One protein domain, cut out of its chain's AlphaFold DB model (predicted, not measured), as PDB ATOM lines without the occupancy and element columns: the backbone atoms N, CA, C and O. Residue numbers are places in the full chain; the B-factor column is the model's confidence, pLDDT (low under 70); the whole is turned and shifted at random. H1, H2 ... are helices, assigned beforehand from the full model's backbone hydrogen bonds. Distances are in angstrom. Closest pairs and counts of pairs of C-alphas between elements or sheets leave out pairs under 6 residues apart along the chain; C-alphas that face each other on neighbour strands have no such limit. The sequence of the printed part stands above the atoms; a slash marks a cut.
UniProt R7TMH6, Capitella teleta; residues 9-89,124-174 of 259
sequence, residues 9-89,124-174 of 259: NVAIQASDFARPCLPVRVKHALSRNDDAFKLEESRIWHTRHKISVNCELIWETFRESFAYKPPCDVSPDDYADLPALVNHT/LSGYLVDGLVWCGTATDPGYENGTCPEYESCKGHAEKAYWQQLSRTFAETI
ATOM      1  N   ASN A   9     219.615 197.467 284.408       49.38
ATOM      2  CA  ASN A   9     219.440 196.337 283.489       49.38
ATOM      3  C   ASN A   9     218.124 196.517 282.711       49.38
ATOM      4  O   ASN A   9     217.107 195.893 283.026       49.38
ATOM      5  N   VAL A  10     218.124 197.421 281.733       55.91
ATOM      6  CA  VAL A  10     216.972 197.717 280.891       55.91
ATOM      7  C   VAL A  10     216.900 196.620 279.844       55.91
ATOM      8  O   VAL A  10     217.688 196.557 278.900       55.91
ATOM      9  N   ALA A  11     215.964 195.709 280.073       62.06
ATOM     10  CA  ALA A  11     215.676 194.623 279.165       62.06
ATOM     11  C   ALA A  11     215.070 195.145 277.855       62.06
ATOM     12  O   ALA A  11     214.236 196.053 277.871       62.06
ATOM     13  N   ILE A  12     215.486 194.547 276.738       68.56
ATOM     14  CA  ILE A  12     215.066 194.966 275.400       68.56
ATOM     15  C   ILE A  12     213.596 194.643 275.112       68.56
ATOM     16  O   ILE A  12     213.092 193.560 275.424       68.56
ATOM     17  N   GLN A  13     212.906 195.567 274.454       62.72
ATOM     18  CA  GLN A  13     211.521 195.423 274.021       62.72
ATOM     19  C   GLN A  13     211.330 195.994 272.615       62.72
ATOM     20  O   GLN A  13     212.022 196.913 272.190       62.72
ATOM     21  N   ALA A  14     210.312 195.515 271.894       57.62
ATOM     22  CA  ALA A  14     209.985 196.024 270.557       57.62
ATOM     23  C   ALA A  14     209.741 197.551 270.535       57.62
ATOM     24  O   ALA A  14     210.020 198.231 269.545       57.62
ATOM     25  N   SER A  15     209.252 198.124 271.642       59.00
ATOM     26  CA  SER A  15     209.069 199.573 271.789       59.00
ATOM     27  C   SER A  15     210.372 200.367 271.709       59.00
ATOM     28  O   SER A  15     210.333 201.535 271.307       59.00
ATOM     29  N   ASP A  16     211.502 199.740 272.041       58.16
ATOM     30  CA  ASP A  16     212.830 200.344 271.948       58.16
ATOM     31  C   ASP A  16     213.249 200.559 270.500       58.16
ATOM     32  O   ASP A  16     214.094 201.396 270.256       58.16
ATOM     33  N   PHE A  17     212.614 199.903 269.525       60.47
ATOM     34  CA  PHE A  17     212.824 200.152 268.095       60.47
ATOM     35  C   PHE A  17     211.706 201.016 267.488       60.47
ATOM     36  O   PHE A  17     211.893 201.652 266.452       60.47
ATOM     37  N   ALA A  18     210.556 201.118 268.165       54.22
ATOM     38  CA  ALA A  18     209.394 201.877 267.697       54.22
ATOM     39  C   ALA A  18     209.553 203.410 267.806       54.22
ATOM     40  O   ALA A  18     208.868 204.150 267.100       54.22
ATOM     41  N   ARG A  19     210.428 203.907 268.695       48.16
ATOM     42  CA  ARG A  19     210.676 205.351 268.926       48.16
ATOM     43  C   ARG A  19     211.993 205.905 268.341       48.16
ATOM     44  O   ARG A  19     211.961 207.035 267.862       48.16
ATOM     45  N   PRO A  20     213.137 205.195 268.338       50.81
ATOM     46  CA  PRO A  20     214.436 205.758 267.952       50.81
ATOM     47  C   PRO A  20     214.829 205.582 266.481       50.81
ATOM     48  O   PRO A  20     215.922 205.980 266.096       50.81
ATOM     49  N   CYS A  21     213.902 205.168 265.613       52.97
ATOM     50  CA  CYS A  21     213.959 205.618 264.218       52.97
ATOM     51  C   CYS A  21     213.797 207.148 264.071       52.97
ATOM     52  O   CYS A  21     213.904 207.664 262.964       52.97
ATOM     53  N   LEU A  22     213.544 207.885 265.162       45.97
ATOM     54  CA  LEU A  22     213.682 209.339 265.230       45.97
ATOM     55  C   LEU A  22     215.165 209.741 265.432       45.97
ATOM     56  O   LEU A  22     215.849 209.126 266.248       45.97
ATOM     57  N   PRO A  23     215.675 210.790 264.752       43.88
ATOM     58  CA  PRO A  23     217.087 211.179 264.748       43.88
ATOM     59  C   PRO A  23     217.670 211.513 266.132       43.88
ATOM     60  O   PRO A  23     216.964 211.981 267.027       43.88
ATOM     61  N   VAL A  24     219.005 211.393 266.216       40.59
ATOM     62  CA  VAL A  24     219.978 211.744 267.287       40.59
ATOM     63  C   VAL A  24     219.566 212.888 268.234       40.59
ATOM     64  O   VAL A  24     219.876 212.872 269.423       40.59
ATOM     65  N   ARG A  25     218.819 213.888 267.748       40.59
ATOM     66  CA  ARG A  25     218.324 215.014 268.558       40.59
ATOM     67  C   ARG A  25     217.311 214.629 269.646       40.59
ATOM     68  O   ARG A  25     217.101 215.446 270.539       40.59
ATOM     69  N   VAL A  26     216.682 213.450 269.599       40.25
ATOM     70  CA  VAL A  26     215.535 213.128 270.469       40.25
ATOM     71  C   VAL A  26     215.923 212.472 271.812       40.25
ATOM     72  O   VAL A  26     215.367 212.903 272.819       40.25
ATOM     73  N   LYS A  27     216.908 211.552 271.919       40.69
ATOM     74  CA  LYS A  27     217.333 211.017 273.251       40.69
ATOM     75  C   LYS A  27     217.869 212.125 274.163       40.69
ATOM     76  O   LYS A  27     217.447 212.242 275.307       40.69
ATOM     77  N   HIS A  28     218.752 212.982 273.645       40.84
ATOM     78  CA  HIS A  28     219.367 214.064 274.429       40.84
ATOM     79  C   HIS A  28     218.393 215.196 274.781       40.84
ATOM     80  O   HIS A  28     218.607 215.937 275.738       40.84
ATOM     81  N   ALA A  29     217.314 215.346 274.011       35.78
ATOM     82  CA  ALA A  29     216.245 216.286 274.311       35.78
ATOM     83  C   ALA A  29     215.412 215.854 275.520       35.78
ATOM     84  O   ALA A  29     215.068 216.705 276.331       35.78
ATOM     85  N   LEU A  30     215.147 214.553 275.657       39.78
ATOM     86  CA  LEU A  30     214.315 213.990 276.722       39.78
ATOM     87  C   LEU A  30     214.978 214.043 278.111       39.78
ATOM     88  O   LEU A  30     214.306 213.841 279.115       39.78
ATOM     89  N   SER A  31     216.275 214.369 278.193       40.44
ATOM     90  CA  SER A  31     216.960 214.638 279.467       40.44
ATOM     91  C   SER A  31     216.896 216.114 279.903       40.44
ATOM     92  O   SER A  31     217.367 216.456 280.989       40.44
ATOM     93  N   ARG A  32     216.357 217.018 279.069       39.94
ATOM     94  CA  ARG A  32     216.179 218.449 279.373       39.94
ATOM     95  C   ARG A  32     214.770 218.886 278.966       39.94
ATOM     96  O   ARG A  32     214.582 219.186 277.792       39.94
ATOM     97  N   ASN A  33     213.857 218.949 279.946       39.09
ATOM     98  CA  ASN A  33     212.468 219.461 279.914       39.09
ATOM     99  C   ASN A  33     212.198 220.583 278.879       39.09
ATOM    100  O   ASN A  33     212.081 221.748 279.239       39.09
ATOM    101  N   ASP A  34     212.090 220.247 277.597       47.41
ATOM    102  CA  ASP A  34     211.727 221.159 276.505       47.41
ATOM    103  C   ASP A  34     211.262 220.303 275.317       47.41
ATOM    104  O   ASP A  34     211.916 220.184 274.273       47.41
ATOM    105  N   ASP A  35     210.134 219.628 275.529       44.75
ATOM    106  CA  ASP A  35     209.696 218.495 274.710       44.75
ATOM    107  C   ASP A  35     209.024 218.911 273.389       44.75
ATOM    108  O   ASP A  35     209.056 218.171 272.409       44.75
ATOM    109  N   ALA A  36     208.452 220.116 273.305       41.41
ATOM    110  CA  ALA A  36     207.614 220.508 272.167       41.41
ATOM    111  C   ALA A  36     208.400 221.043 270.952       41.41
ATOM    112  O   ALA A  36     208.065 220.733 269.811       41.41
ATOM    113  N   PHE A  37     209.464 221.821 271.169       37.31
ATOM    114  CA  PHE A  37     210.208 222.472 270.077       37.31
ATOM    115  C   PHE A  37     211.079 221.486 269.276       37.31
ATOM    116  O   PHE A  37     211.288 221.643 268.076       37.31
ATOM    117  N   LYS A  38     211.562 220.425 269.932       40.91
ATOM    118  CA  LYS A  38     212.539 219.481 269.362       40.91
ATOM    119  C   LYS A  38     211.885 218.339 268.568       40.91
ATOM    120  O   LYS A  38     212.509 217.794 267.657       40.91
ATOM    121  N   LEU A  39     210.614 218.031 268.846       45.19
ATOM    122  CA  LEU A  39     209.785 217.129 268.033       45.19
ATOM    123  C   LEU A  39     209.506 217.704 266.630       45.19
ATOM    124  O   LEU A  39     209.513 216.963 265.646       45.19
ATOM    125  N   GLU A  40     209.329 219.025 266.522       38.28
ATOM    126  CA  GLU A  40     209.074 219.710 265.246       38.28
ATOM    127  C   GLU A  40     210.308 219.671 264.323       38.28
ATOM    128  O   GLU A  40     210.199 219.349 263.139       38.28
ATOM    129  N   GLU A  41     211.515 219.884 264.858       39.56
ATOM    130  CA  GLU A  41     212.756 219.774 264.073       39.56
ATOM    131  C   GLU A  41     213.056 218.339 263.607       39.56
ATOM    132  O   GLU A  41     213.575 218.142 262.505       39.56
ATOM    133  N   SER A  42     212.689 217.332 264.407       41.47
ATOM    134  CA  SER A  42     212.779 215.915 264.034       41.47
ATOM    135  C   SER A  42     211.871 215.583 262.839       41.47
ATOM    136  O   SER A  42     212.323 215.000 261.846       41.47
ATOM    137  N   ARG A  43     210.617 216.069 262.851       41.81
ATOM    138  CA  ARG A  43     209.702 215.982 261.695       41.81
ATOM    139  C   ARG A  43     210.280 216.657 260.449       41.81
ATOM    140  O   ARG A  43     210.196 216.103 259.350       41.81
ATOM    141  N   ILE A  44     210.893 217.832 260.601       44.12
ATOM    142  CA  ILE A  44     211.487 218.588 259.488       44.12
ATOM    143  C   ILE A  44     212.695 217.849 258.883       44.12
ATOM    144  O   ILE A  44     212.849 217.840 257.659       44.12
ATOM    145  N   TRP A  45     213.522 217.181 259.696       40.62
ATOM    146  CA  TRP A  45     214.680 216.419 259.213       40.62
ATOM    147  C   TRP A  45     214.281 215.180 258.397       40.62
ATOM    148  O   TRP A  45     214.800 215.000 257.291       40.62
ATOM    149  N   HIS A  46     213.300 214.394 258.867       41.31
ATOM    150  CA  HIS A  46     212.747 213.253 258.117       41.31
ATOM    151  C   HIS A  46     212.152 213.674 256.770       41.31
ATOM    152  O   HIS A  46     212.369 213.017 255.750       41.31
ATOM    153  N   THR A  47     211.457 214.813 256.754       43.38
ATOM    154  CA  THR A  47     210.868 215.376 255.533       43.38
ATOM    155  C   THR A  47     211.945 215.820 254.531       43.38
ATOM    156  O   THR A  47     211.720 215.771 253.322       43.38
ATOM    157  N   ARG A  48     213.137 216.213 255.011       42.06
ATOM    158  CA  ARG A  48     214.264 216.673 254.180       42.06
ATOM    159  C   ARG A  48     215.194 215.563 253.673       42.06
ATOM    160  O   ARG A  48     215.737 215.743 252.589       42.06
ATOM    161  N   HIS A  49     215.380 214.458 254.405       47.28
ATOM    162  CA  HIS A  49     216.439 213.474 254.099       47.28
ATOM    163  C   HIS A  49     215.973 212.088 253.623       47.28
ATOM    164  O   HIS A  49     216.831 211.272 253.314       47.28
ATOM    165  N   LYS A  50     214.663 211.812 253.491       46.06
ATOM    166  CA  LYS A  50     214.113 210.580 252.866       46.06
ATOM    167  C   LYS A  50     214.834 209.262 253.240       46.06
ATOM    168  O   LYS A  50     214.886 208.342 252.427       46.06
ATOM    169  N   ILE A  51     215.348 209.117 254.462       54.03
ATOM    170  CA  ILE A  51     215.767 207.799 254.943       54.03
ATOM    171  C   ILE A  51     214.490 207.078 255.370       54.03
ATOM    172  O   ILE A  51     213.920 207.365 256.422       54.03
ATOM    173  N   SER A  52     213.987 206.204 254.498       62.56
ATOM    174  CA  SER A  52     212.864 205.315 254.796       62.56
ATOM    175  C   SER A  52     213.396 204.103 255.553       62.56
ATOM    176  O   SER A  52     213.687 203.074 254.952       62.56
ATOM    177  N   VAL A  53     213.555 204.245 256.864       72.31
ATOM    178  CA  VAL A  53     213.936 203.139 257.747       72.31
ATOM    179  C   VAL A  53     212.692 202.301 258.058       72.31
ATOM    180  O   VAL A  53     211.698 202.840 258.541       72.31
ATOM    181  N   ASN A  54     212.735 200.993 257.792       81.12
ATOM    182  CA  ASN A  54     211.682 200.070 258.216       81.12
ATOM    183  C   ASN A  54     212.030 199.503 259.600       81.12
ATOM    184  O   ASN A  54     212.734 198.505 259.717       81.12
ATOM    185  N   CYS A  55     211.559 200.179 260.646       80.00
ATOM    186  CA  CYS A  55     211.872 199.854 262.042       80.00
ATOM    187  C   CYS A  55     211.325 198.492 262.472       80.00
ATOM    188  O   CYS A  55     211.946 197.821 263.286       80.00
ATOM    189  N   GLU A  56     210.180 198.089 261.913       82.94
ATOM    190  CA  GLU A  56     209.605 196.764 262.141       82.94
ATOM    191  C   GLU A  56     210.532 195.697 261.561       82.94
ATOM    192  O   GLU A  56     210.941 194.798 262.280       82.94
ATOM    193  N   LEU A  57     210.982 195.863 260.314       86.69
ATOM    194  CA  LEU A  57     211.943 194.940 259.708       86.69
ATOM    195  C   LEU A  57     213.267 194.879 260.486       86.69
ATOM    196  O   LEU A  57     213.782 193.790 260.705       86.69
ATOM    197  N   ILE A  58     213.800 196.018 260.944       86.25
ATOM    198  CA  ILE A  58     215.021 196.039 261.769       86.25
ATOM    199  C   ILE A  58     214.816 195.275 263.074       86.25
ATOM    200  O   ILE A  58     215.672 194.477 263.440       86.25
ATOM    201  N   TRP A  59     213.704 195.517 263.772       86.75
ATOM    202  CA  TRP A  59     213.384 194.816 265.011       86.75
ATOM    203  C   TRP A  59     213.268 193.307 264.791       86.75
ATOM    204  O   TRP A  59     213.865 192.539 265.541       86.75
ATOM    205  N   GLU A  60     212.533 192.884 263.763       89.75
ATOM    206  CA  GLU A  60     212.328 191.467 263.468       89.75
ATOM    207  C   GLU A  60     213.662 190.780 263.137       89.75
ATOM    208  O   GLU A  60     213.997 189.785 263.776       89.75
ATOM    209  N   THR A  61     214.483 191.361 262.251       92.25
ATOM    210  CA  THR A  61     215.821 190.832 261.921       92.25
ATOM    211  C   THR A  61     216.752 190.821 263.138       92.25
ATOM    212  O   THR A  61     217.498 189.864 263.350       92.25
ATOM    213  N   PHE A  62     216.694 191.856 263.982       92.31
ATOM    214  CA  PHE A  62     217.489 191.926 265.208       92.31
ATOM    215  C   PHE A  62     217.088 190.825 266.188       92.31
ATOM    216  O   PHE A  62     217.945 190.102 266.693       92.31
ATOM    217  N   ARG A  63     215.783 190.657 266.413       92.19
ATOM    218  CA  ARG A  63     215.232 189.631 267.296       92.19
ATOM    219  C   ARG A  63     215.580 188.228 266.801       92.19
ATOM    220  O   ARG A  63     216.011 187.401 267.598       92.19
ATOM    221  N   GLU A  64     215.432 187.953 265.507       94.19
ATOM    222  CA  GLU A  64     215.731 186.645 264.900       94.19
ATOM    223  C   GLU A  64     217.196 186.212 265.066       94.19
ATOM    224  O   GLU A  64     217.484 185.016 265.092       94.19
ATOM    225  N   SER A  65     218.113 187.162 265.261       95.38
ATOM    226  CA  SER A  65     219.540 186.874 265.437       95.38
ATOM    227  C   SER A  65     219.840 186.107 266.739       95.38
ATOM    228  O   SER A  65     220.779 185.309 266.794       95.38
ATOM    229  N   PHE A  66     219.031 186.300 267.790       94.12
ATOM    230  CA  PHE A  66     219.233 185.668 269.103       94.12
ATOM    231  C   PHE A  66     218.016 184.905 269.635       94.12
ATOM    232  O   PHE A  66     218.169 184.087 270.541       94.12
ATOM    233  N   ALA A  67     216.812 185.157 269.117       94.00
ATOM    234  CA  ALA A  67     215.608 184.504 269.609       94.00
ATOM    235  C   ALA A  67     215.638 182.989 269.372       94.00
ATOM    236  O   ALA A  67     216.177 182.502 268.381       94.00
ATOM    237  N   TYR A  68     215.037 182.242 270.297       94.25
ATOM    238  CA  TYR A  68     214.987 180.778 270.304       94.25
ATOM    239  C   TYR A  68     216.358 180.086 270.406       94.25
ATOM    240  O   TYR A  68     216.445 178.866 270.249       94.25
ATOM    241  N   LYS A  69     217.421 180.832 270.736       94.06
ATOM    242  CA  LYS A  69     218.756 180.300 271.033       94.06
ATOM    243  C   LYS A  69     219.043 180.332 272.535       94.06
ATOM    244  O   LYS A  69     218.545 181.214 273.235       94.06
ATOM    245  N   PRO A  70     219.864 179.408 273.059       92.00
ATOM    246  CA  PRO A  70     220.414 179.544 274.401       92.00
ATOM    247  C   PRO A  70     221.170 180.882 274.573       92.00
ATOM    248  O   PRO A  70     221.866 181.299 273.648       92.00
ATOM    249  N   PRO A  71     221.136 181.524 275.759       89.50
ATOM    250  CA  PRO A  71     221.770 182.828 276.009       89.50
ATOM    251  C   PRO A  71     223.274 182.964 275.693       89.50
ATOM    252  O   PRO A  71     223.790 184.079 275.666       89.50
ATOM    253  N   CYS A  72     223.977 181.846 275.498       92.31
ATOM    254  CA  CYS A  72     225.417 181.772 275.244       92.31
ATOM    255  C   CYS A  72     225.761 181.091 273.906       92.31
ATOM    256  O   CYS A  72     226.882 180.606 273.743       92.31
ATOM    257  N   ASP A  73     224.798 181.021 272.985       94.31
ATOM    258  CA  ASP A  73     224.916 180.357 271.682       94.31
ATOM    259  C   ASP A  73     224.597 181.324 270.529       94.31
ATOM    260  O   ASP A  73     223.823 181.024 269.623       94.31
ATOM    261  N   VAL A  74     225.148 182.536 270.610       95.56
ATOM    262  CA  VAL A  74     225.029 183.565 269.571       95.56
ATOM    263  C   VAL A  74     226.421 183.950 269.083       95.56
ATOM    264  O   VAL A  74     227.331 184.201 269.874       95.56
ATOM    265  N   SER A  75     226.588 183.998 267.768       96.31
ATOM    266  CA  SER A  75     227.815 184.381 267.077       96.31
ATOM    267  C   SER A  75     227.643 185.722 266.352       96.31
ATOM    268  O   SER A  75     226.514 186.117 266.063       96.31
ATOM    269  N   PRO A  76     228.731 186.442 266.020       95.69
ATOM    270  CA  PRO A  76     228.637 187.681 265.242       95.69
ATOM    271  C   PRO A  76     227.886 187.509 263.917       95.69
ATOM    272  O   PRO A  76     227.087 188.359 263.532       95.69
ATOM    273  N   ASP A  77     228.095 186.377 263.246       96.56
ATOM    274  CA  ASP A  77     227.507 186.110 261.933       96.56
ATOM    275  C   ASP A  77     225.978 185.949 261.996       96.56
ATOM    276  O   ASP A  77     225.301 186.156 260.993       96.56
ATOM    277  N   ASP A  78     225.410 185.680 263.177       97.44
ATOM    278  CA  ASP A  78     223.957 185.667 263.366       97.44
ATOM    279  C   ASP A  78     223.312 187.042 263.158       97.44
ATOM    280  O   ASP A  78     222.130 187.118 262.836       97.44
ATOM    281  N   TYR A  79     224.085 188.123 263.296       96.38
ATOM    282  CA  TYR A  79     223.646 189.499 263.053       96.38
ATOM    283  C   TYR A  79     224.033 190.014 261.652       96.38
ATOM    284  O   TYR A  79     223.948 191.219 261.397       96.38
ATOM    285  N   ALA A  80     224.490 189.151 260.736       94.25
ATOM    286  CA  ALA A  80     225.068 189.569 259.453       94.25
ATOM    287  C   ALA A  80     224.106 190.336 258.526       94.25
ATOM    288  O   ALA A  80     224.569 191.134 257.709       94.25
ATOM    289  N   ASP A  81     222.793 190.149 258.680       92.25
ATOM    290  CA  ASP A  81     221.777 190.801 257.842       92.25
ATOM    291  C   ASP A  81     221.405 192.217 258.319       92.25
ATOM    292  O   ASP A  81     220.960 193.053 257.525       92.25
ATOM    293  N   LEU A  82     221.633 192.539 259.599       88.88
ATOM    294  CA  LEU A  82     221.279 193.842 260.173       88.88
ATOM    295  C   LEU A  82     221.973 195.042 259.519       88.88
ATOM    296  O   LEU A  82     221.282 196.030 259.247       88.88
ATOM    297  N   PRO A  83     223.293 195.004 259.236       84.69
ATOM    298  CA  PRO A  83     224.004 196.118 258.621       84.69
ATOM    299  C   PRO A  83     223.338 196.632 257.341       84.69
ATOM    300  O   PRO A  83     223.306 197.838 257.121       84.69
ATOM    301  N   ALA A  84     222.742 195.754 256.526       84.50
ATOM    302  CA  ALA A  84     222.078 196.145 255.281       84.50
ATOM    303  C   ALA A  84     220.805 196.986 255.503       84.50
ATOM    304  O   ALA A  84     220.452 197.796 254.645       84.50
ATOM    305  N   LEU A  85     220.132 196.823 256.647       83.44
ATOM    306  CA  LEU A  85     218.883 197.517 256.984       83.44
ATOM    307  C   LEU A  85     219.110 198.891 257.628       83.44
ATOM    308  O   LEU A  85     218.250 199.769 257.555       83.44
ATOM    309  N   VAL A  86     220.268 199.067 258.263       77.69
ATOM    310  CA  VAL A  86     220.650 200.256 259.050       77.69
ATOM    311  C   VAL A  86     221.809 201.036 258.422       77.69
ATOM    312  O   VAL A  86     222.319 201.993 259.017       77.69
ATOM    313  N   ASN A  87     222.230 200.640 257.216       71.06
ATOM    314  CA  ASN A  87     223.332 201.277 256.515       71.06
ATOM    315  C   ASN A  87     223.004 202.743 256.218       71.06
ATOM    316  O   ASN A  87     221.965 203.079 255.646       71.06
ATOM    317  N   HIS A  88     223.927 203.621 256.573       68.81
ATOM    318  CA  HIS A  88     223.866 205.040 256.269       68.81
ATOM    319  C   HIS A  88     225.268 205.494 255.880       68.81
ATOM    320  O   HIS A  88     226.274 204.963 256.344       68.81
ATOM    321  N   THR A  89     225.344 206.479 254.992       69.12
ATOM    322  CA  THR A  89     226.632 207.052 254.613       69.12
ATOM    323  C   THR A  89     227.185 207.834 255.799       69.12
ATOM    324  O   THR A  89     226.585 208.828 256.218       69.12
ATOM    325  N   LEU A 124     222.979 204.814 263.711       80.75
ATOM    326  CA  LEU A 124     221.641 204.274 263.999       80.75
ATOM    327  C   LEU A 124     221.691 202.907 264.701       80.75
ATOM    328  O   LEU A 124     221.039 202.724 265.722       80.75
ATOM    329  N   SER A 125     222.476 201.963 264.183       83.56
ATOM    330  CA  SER A 125     222.599 200.618 264.756       83.56
ATOM    331  C   SER A 125     223.228 200.590 266.145       83.56
ATOM    332  O   SER A 125     222.797 199.792 266.970       83.56
ATOM    333  N   GLY A 126     224.205 201.446 266.442       84.69
ATOM    334  CA  GLY A 126     224.734 201.551 267.802       84.69
ATOM    335  C   GLY A 126     223.722 202.207 268.735       84.69
ATOM    336  O   GLY A 126     223.383 201.662 269.780       84.69
ATOM    337  N   TYR A 127     223.150 203.327 268.302       79.50
ATOM    338  CA  TYR A 127     222.206 204.131 269.071       79.50
ATOM    339  C   TYR A 127     220.935 203.374 269.496       79.50
ATOM    340  O   TYR A 127     220.425 203.609 270.598       79.50
ATOM    341  N   LEU A 128     220.414 202.487 268.635       79.44
ATOM    342  CA  LEU A 128     219.205 201.694 268.901       79.44
ATOM    343  C   LEU A 128     219.356 200.777 270.119       79.44
ATOM    344  O   LEU A 128     218.391 200.607 270.860       79.44
ATOM    345  N   VAL A 129     220.543 200.209 270.326       82.19
ATOM    346  CA  VAL A 129     220.778 199.195 271.366       82.19
ATOM    347  C   VAL A 129     221.687 199.674 272.494       82.19
ATOM    348  O   VAL A 129     221.954 198.931 273.437       82.19
ATOM    349  N   ASP A 130     222.166 200.915 272.412       78.56
ATOM    350  CA  ASP A 130     223.046 201.501 273.414       78.56
ATOM    351  C   ASP A 130     222.368 201.553 274.793       78.56
ATOM    352  O   ASP A 130     221.310 202.176 274.971       78.56
ATOM    353  N   GLY A 131     223.001 200.880 275.759       76.69
ATOM    354  CA  GLY A 131     222.519 200.705 277.129       76.69
ATOM    355  C   GLY A 131     221.504 199.573 277.342       76.69
ATOM    356  O   GLY A 131     221.044 199.408 278.469       76.69
ATOM    357  N   LEU A 132     221.151 198.800 276.308       82.81
ATOM    358  CA  LEU A 132     220.202 197.687 276.425       82.81
ATOM    359  C   LEU A 132     220.910 196.361 276.724       82.81
ATOM    360  O   LEU A 132     222.069 196.162 276.365       82.81
ATOM    361  N   VAL A 133     220.182 195.434 277.349       83.62
ATOM    362  CA  VAL A 133     220.629 194.053 277.588       83.62
ATOM    363  C   VAL A 133     219.599 193.082 277.017       83.62
ATOM    364  O   VAL A 133     218.392 193.246 277.221       83.62
ATOM    365  N   TRP A 134     220.068 192.060 276.298       90.25
ATOM    366  CA  TRP A 134     219.210 191.056 275.673       90.25
ATOM    367  C   TRP A 134     219.892 189.700 275.519       90.25
ATOM    368  O   TRP A 134     221.115 189.593 275.434       90.25
ATOM    369  N   CYS A 135     219.073 188.654 275.475       91.75
ATOM    370  CA  CYS A 135     219.489 187.276 275.267       91.75
ATOM    371  C   CYS A 135     218.294 186.419 274.824       91.75
ATOM    372  O   CYS A 135     217.132 186.753 275.080       91.75
ATOM    373  N   GLY A 136     218.591 185.313 274.142       91.88
ATOM    374  CA  GLY A 136     217.597 184.330 273.722       91.88
ATOM    375  C   GLY A 136     217.212 183.359 274.833       91.88
ATOM    376  O   GLY A 136     217.918 183.211 275.827       91.88
ATOM    377  N   THR A 137     216.105 182.652 274.637       90.12
ATOM    378  CA  THR A 137     215.741 181.451 275.398       90.12
ATOM    379  C   THR A 137     215.077 180.444 274.469       90.12
ATOM    380  O   THR A 137     214.500 180.821 273.454       90.12
ATOM    381  N   ALA A 138     215.142 179.154 274.796       87.94
ATOM    382  CA  ALA A 138     214.554 178.098 273.967       87.94
ATOM    383  C   ALA A 138     213.012 178.076 274.008       87.94
ATOM    384  O   ALA A 138     212.379 177.432 273.171       87.94
ATOM    385  N   THR A 139     212.400 178.732 274.996       86.88
ATOM    386  CA  THR A 139     210.945 178.760 275.187       86.88
ATOM    387  C   THR A 139     210.325 180.019 274.608       86.88
ATOM    388  O   THR A 139     210.956 181.067 274.582       86.88
ATOM    389  N   ASP A 140     209.062 179.937 274.193       86.62
ATOM    390  CA  ASP A 140     208.285 181.101 273.756       86.62
ATOM    391  C   ASP A 140     208.289 182.222 274.827       86.62
ATOM    392  O   ASP A 140     208.133 181.899 276.010       86.62
ATOM    393  N   PRO A 141     208.507 183.510 274.471       86.12
ATOM    394  CA  PRO A 141     208.533 184.098 273.120       86.12
ATOM    395  C   PRO A 141     209.899 184.047 272.401       86.12
ATOM    396  O   PRO A 141     210.105 184.743 271.410       86.12
ATOM    397  N   GLY A 142     210.854 183.260 272.898       88.06
ATOM    398  CA  GLY A 142     212.182 183.079 272.310       88.06
ATOM    399  C   GLY A 142     213.259 184.003 272.879       88.06
ATOM    400  O   GLY A 142     214.424 183.863 272.520       88.06
ATOM    401  N   TYR A 143     212.916 184.930 273.774       87.69
ATOM    402  CA  TYR A 143     213.863 185.841 274.423       87.69
ATOM    403  C   TYR A 143     213.422 186.209 275.842       87.69
ATOM    404  O   TYR A 143     212.234 186.156 276.162       87.69
ATOM    405  N   GLU A 144     214.385 186.575 276.690       77.44
ATOM    406  CA  GLU A 144     214.143 186.888 278.102       77.44
ATOM    407  C   GLU A 144     214.088 188.397 278.355       77.44
ATOM    408  O   GLU A 144     214.940 189.161 277.901       77.44
ATOM    409  N   ASN A 145     213.113 188.829 279.157       65.75
ATOM    410  CA  ASN A 145     212.964 190.222 279.582       65.75
ATOM    411  C   ASN A 145     213.649 190.420 280.950       65.75
ATOM    412  O   ASN A 145     212.979 190.525 281.977       65.75
ATOM    413  N   GLY A 146     214.988 190.416 280.969       61.03
ATOM    414  CA  GLY A 146     215.777 190.889 282.120       61.03
ATOM    415  C   GLY A 146     216.560 189.850 282.930       61.03
ATOM    416  O   GLY A 146     217.147 190.220 283.942       61.03
ATOM    417  N   THR A 147     216.624 188.584 282.498       78.31
ATOM    418  CA  THR A 147     217.485 187.559 283.132       78.31
ATOM    419  C   THR A 147     218.506 187.023 282.131       78.31
ATOM    420  O   THR A 147     218.404 185.890 281.668       78.31
ATOM    421  N   CYS A 148     219.480 187.856 281.765       86.50
ATOM    422  CA  CYS A 148     220.570 187.454 280.878       86.50
ATOM    423  C   CYS A 148     221.836 187.090 281.664       86.50
ATOM    424  O   CYS A 148     222.039 187.613 282.764       86.50
ATOM    425  N   PRO A 149     222.685 186.191 281.130       88.50
ATOM    426  CA  PRO A 149     224.007 185.949 281.692       88.50
ATOM    427  C   PRO A 149     224.817 187.245 281.776       88.50
ATOM    428  O   PRO A 149     224.595 188.181 281.012       88.50
ATOM    429  N   GLU A 150     225.790 187.297 282.683       87.31
ATOM    430  CA  GLU A 150     226.719 188.427 282.720       87.31
ATOM    431  C   GLU A 150     227.510 188.506 281.405       87.31
ATOM    432  O   GLU A 150     227.886 187.474 280.845       87.31
ATOM    433  N   TYR A 151     227.814 189.719 280.941       83.25
ATOM    434  CA  TYR A 151     228.467 189.965 279.647       83.25
ATOM    435  C   TYR A 151     229.765 189.155 279.441       83.25
ATOM    436  O   TYR A 151     230.030 188.664 278.346       83.25
ATOM    437  N   GLU A 152     230.547 188.958 280.508       85.31
ATOM    438  CA  GLU A 152     231.808 188.197 280.474       85.31
ATOM    439  C   GLU A 152     231.654 186.708 280.822       85.31
ATOM    440  O   GLU A 152     232.627 185.953 280.789       85.31
ATOM    441  N   SER A 153     230.446 186.251 281.158       87.00
ATOM    442  CA  SER A 153     230.222 184.867 281.597       87.00
ATOM    443  C   SER A 153     230.358 183.840 280.470       87.00
ATOM    444  O   SER A 153     230.625 182.667 280.742       87.00
ATOM    445  N   CYS A 154     230.207 184.251 279.205       88.56
ATOM    446  CA  CYS A 154     230.356 183.359 278.061       88.56
ATOM    447  C   CYS A 154     230.767 184.078 276.769       88.56
ATOM    448  O   CYS A 154     230.522 185.266 276.574       88.56
ATOM    449  N   LYS A 155     231.403 183.329 275.855       85.69
ATOM    450  CA  LYS A 155     231.840 183.854 274.550       85.69
ATOM    451  C   LYS A 155     230.666 184.158 273.616       85.69
ATOM    452  O   LYS A 155     230.691 185.190 272.963       85.69
ATOM    453  N   GLY A 156     229.661 183.281 273.574       89.69
ATOM    454  CA  GLY A 156     228.497 183.401 272.688       89.69
ATOM    455  C   GLY A 156     227.369 184.274 273.241       89.69
ATOM    456  O   GLY A 156     226.199 183.969 273.025       89.69
ATOM    457  N   HIS A 157     227.699 185.303 274.024       92.69
ATOM    458  CA  HIS A 157     226.717 186.231 274.583       92.69
ATOM    459  C   HIS A 157     226.113 187.113 273.476       92.69
ATOM    460  O   HIS A 157     226.850 187.684 272.668       92.69
ATOM    461  N   ALA A 158     224.787 187.278 273.455       93.19
ATOM    462  CA  ALA A 158     224.072 187.949 272.363       93.19
ATOM    463  C   ALA A 158     224.474 189.423 272.160       93.19
ATOM    464  O   ALA A 158     224.690 189.833 271.019       93.19
ATOM    465  N   GLU A 159     224.627 190.199 273.242       90.94
ATOM    466  CA  GLU A 159     225.119 191.594 273.193       90.94
ATOM    467  C   GLU A 159     226.556 191.652 272.649       90.94
ATOM    468  O   GLU A 159     226.893 192.516 271.844       90.94
ATOM    469  N   LYS A 160     227.408 190.693 273.042       91.94
ATOM    470  CA  LYS A 160     228.823 190.656 272.646       91.94
ATOM    471  C   LYS A 160     228.960 190.361 271.155       91.94
ATOM    472  O   LYS A 160     229.649 191.090 270.445       91.94
ATOM    473  N   ALA A 161     228.249 189.340 270.684       95.19
ATOM    474  CA  ALA A 161     228.168 188.985 269.273       95.19
ATOM    475  C   ALA A 161     227.650 190.147 268.410       95.19
ATOM    476  O   ALA A 161     228.197 190.407 267.337       95.19
ATOM    477  N   TYR A 162     226.648 190.888 268.895       94.50
ATOM    478  CA  TYR A 162     226.133 192.067 268.198       94.50
ATOM    479  C   TYR A 162     227.205 193.141 268.023       94.50
ATOM    480  O   TYR A 162     227.454 193.576 266.900       94.50
ATOM    481  N   TRP A 163     227.870 193.548 269.110       92.94
ATOM    482  CA  TRP A 163     228.904 194.581 269.035       92.94
ATOM    483  C   TRP A 163     230.080 194.148 268.167       92.94
ATOM    484  O   TRP A 163     230.596 194.966 267.414       92.94
ATOM    485  N   GLN A 164     230.461 192.872 268.191       95.38
ATOM    486  CA  GLN A 164     231.485 192.321 267.298       95.38
ATOM    487  C   GLN A 164     231.100 192.473 265.817       95.38
ATOM    488  O   GLN A 164     231.888 192.984 265.017       95.38
ATOM    489  N   GLN A 165     229.875 192.092 265.442       95.75
ATOM    490  CA  GLN A 165     229.405 192.214 264.059       95.75
ATOM    491  C   GLN A 165     229.204 193.672 263.633       95.75
ATOM    492  O   GLN A 165     229.543 194.054 262.506       95.75
ATOM    493  N   LEU A 166     228.679 194.508 264.531       93.50
ATOM    494  CA  LEU A 166     228.514 195.929 264.268       93.50
ATOM    495  C   LEU A 166     229.874 196.607 264.077       93.50
ATOM    496  O   LEU A 166     230.039 197.339 263.110       93.50
ATOM    497  N   SER A 167     230.858 196.308 264.921       95.31
ATOM    498  CA  SER A 167     232.206 196.883 264.832       95.31
ATOM    499  C   SER A 167     232.913 196.478 263.542       95.31
ATOM    500  O   SER A 167     233.486 197.328 262.862       95.31
ATOM    501  N   ARG A 168     232.779 195.202 263.144       95.69
ATOM    502  CA  ARG A 168     233.252 194.703 261.845       95.69
ATOM    503  C   ARG A 168     232.690 195.541 260.708       95.69
ATOM    504  O   ARG A 168     233.443 196.142 259.951       95.69
ATOM    505  N   THR A 169     231.366 195.605 260.603       93.69
ATOM    506  CA  THR A 169     230.704 196.286 259.481       93.69
ATOM    507  C   THR A 169     230.870 197.801 259.515       93.69
ATOM    508  O   THR A 169     231.031 198.420 258.464       93.69
ATOM    509  N   PHE A 170     230.913 198.404 260.704       92.88
ATOM    510  CA  PHE A 170     231.238 199.813 260.884       92.88
ATOM    511  C   PHE A 170     232.631 200.113 260.332       92.88
ATOM    512  O   PHE A 170     232.757 200.982 259.466       92.88
ATOM    513  N   ALA A 171     233.651 199.343 260.718       95.31
ATOM    514  CA  ALA A 171     235.021 199.547 260.259       95.31
ATOM    515  C   ALA A 171     235.192 199.422 258.737       95.31
ATOM    516  O   ALA A 171     235.959 200.175 258.133       95.31
ATOM    517  N   GLU A 172     234.421 198.551 258.081       93.81
ATOM    518  CA  GLU A 172     234.431 198.435 256.617       93.81
ATOM    519  C   GLU A 172     233.877 199.671 255.890       93.81
ATOM    520  O   GLU A 172     234.183 199.897 254.710       93.81
ATOM    521  N   THR A 173     233.050 200.462 256.577       91.44
ATOM    522  CA  THR A 173     232.403 201.663 256.029       91.44
ATOM    523  C   THR A 173     233.206 202.941 256.265       91.44
ATOM    524  O   THR A 173     232.922 203.951 255.620       91.44
ATOM    525  N   ILE A 174     234.213 202.902 257.145       93.94
ATOM    526  CA  ILE A 174     235.049 204.054 257.496       93.94
ATOM    527  C   ILE A 174     235.836 204.537 256.273       93.94
ATOM    528  O   ILE A 174     236.495 203.763 255.574       93.94
TER     529      ILE A 174
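AT A GLANCE: This is residues 9 to 89 and 124 to 174 of the 259 residues of a protein of Capitella teleta (UniProt R7TMH6). Two unequal lobes: a main body of short helices round H4, with H8 along one side of it, and a small separate lobe where H2 packs on H3, joined to the body by the links before H2 and after H3. The long link 130 to 157 loops over the end of the body away from H2 and H3. The printed part has 132 residues with eight named helices, H1 to H8 in order, and no named strand; the class is all helix. It is compact, with a radius of gyration of the C-alphas of 15.8 A and spans of 44 by 33 by 25 A.

HOW THE PARTS SIT: Residues 10 to 11 pair with residues 132 to 133, parallel. H1, residues 15 to 18, touches residues 55 to 59 alone of the hub H4, residues 55 to 66; the closest C-alphas, Phe 17 and Cys 55, are 6.1 A apart. H2, residues 25 to 29, touches H3, residues 35 to 49, with C-alphas 29 and 35 closest at 6.9 A. H5, residues 76 to 79, touches H4 at Ser 65 and Asp 78, closest C-alphas 5.0 A. H6, residues 82 to 86, touches H4 at Ile 58 and Leu 85, closest C-alphas 6.3 A. H7, residues 124 to 129, only just touches H6, with 3 pairs of C-alphas within 8 A, Val 86 and Ser 125 closest at 6.0 A. H8, residues 158 to 173, touches H5, closest C-alphas Pro 76 and Ala 161, 4.3 A. Every O i to N i+4 pair is within hydrogen-bond range in H2, H6 and H8, against 8 of 11 in H3, 7 of 8 in H4 and 1 of 2 in H7; H1 and H5 are too short for one.

IN THESE COORDINATES: H1 begins at C-alpha 15 (209.069, 199.573, 271.789). H3 is 22.3 A long, H4 17.5 A and H8 22.9 A, ending at C-alpha 173 (232.403, 201.663, 256.029).

THE WHOLE: Residues 90 to 123 are not printed; C-alphas 89 and 124 are 11.0 A apart. The link from H7 to H8 is long. Residues 9 to 52, 88 to 89 and 145 to 146 have pLDDT under 70.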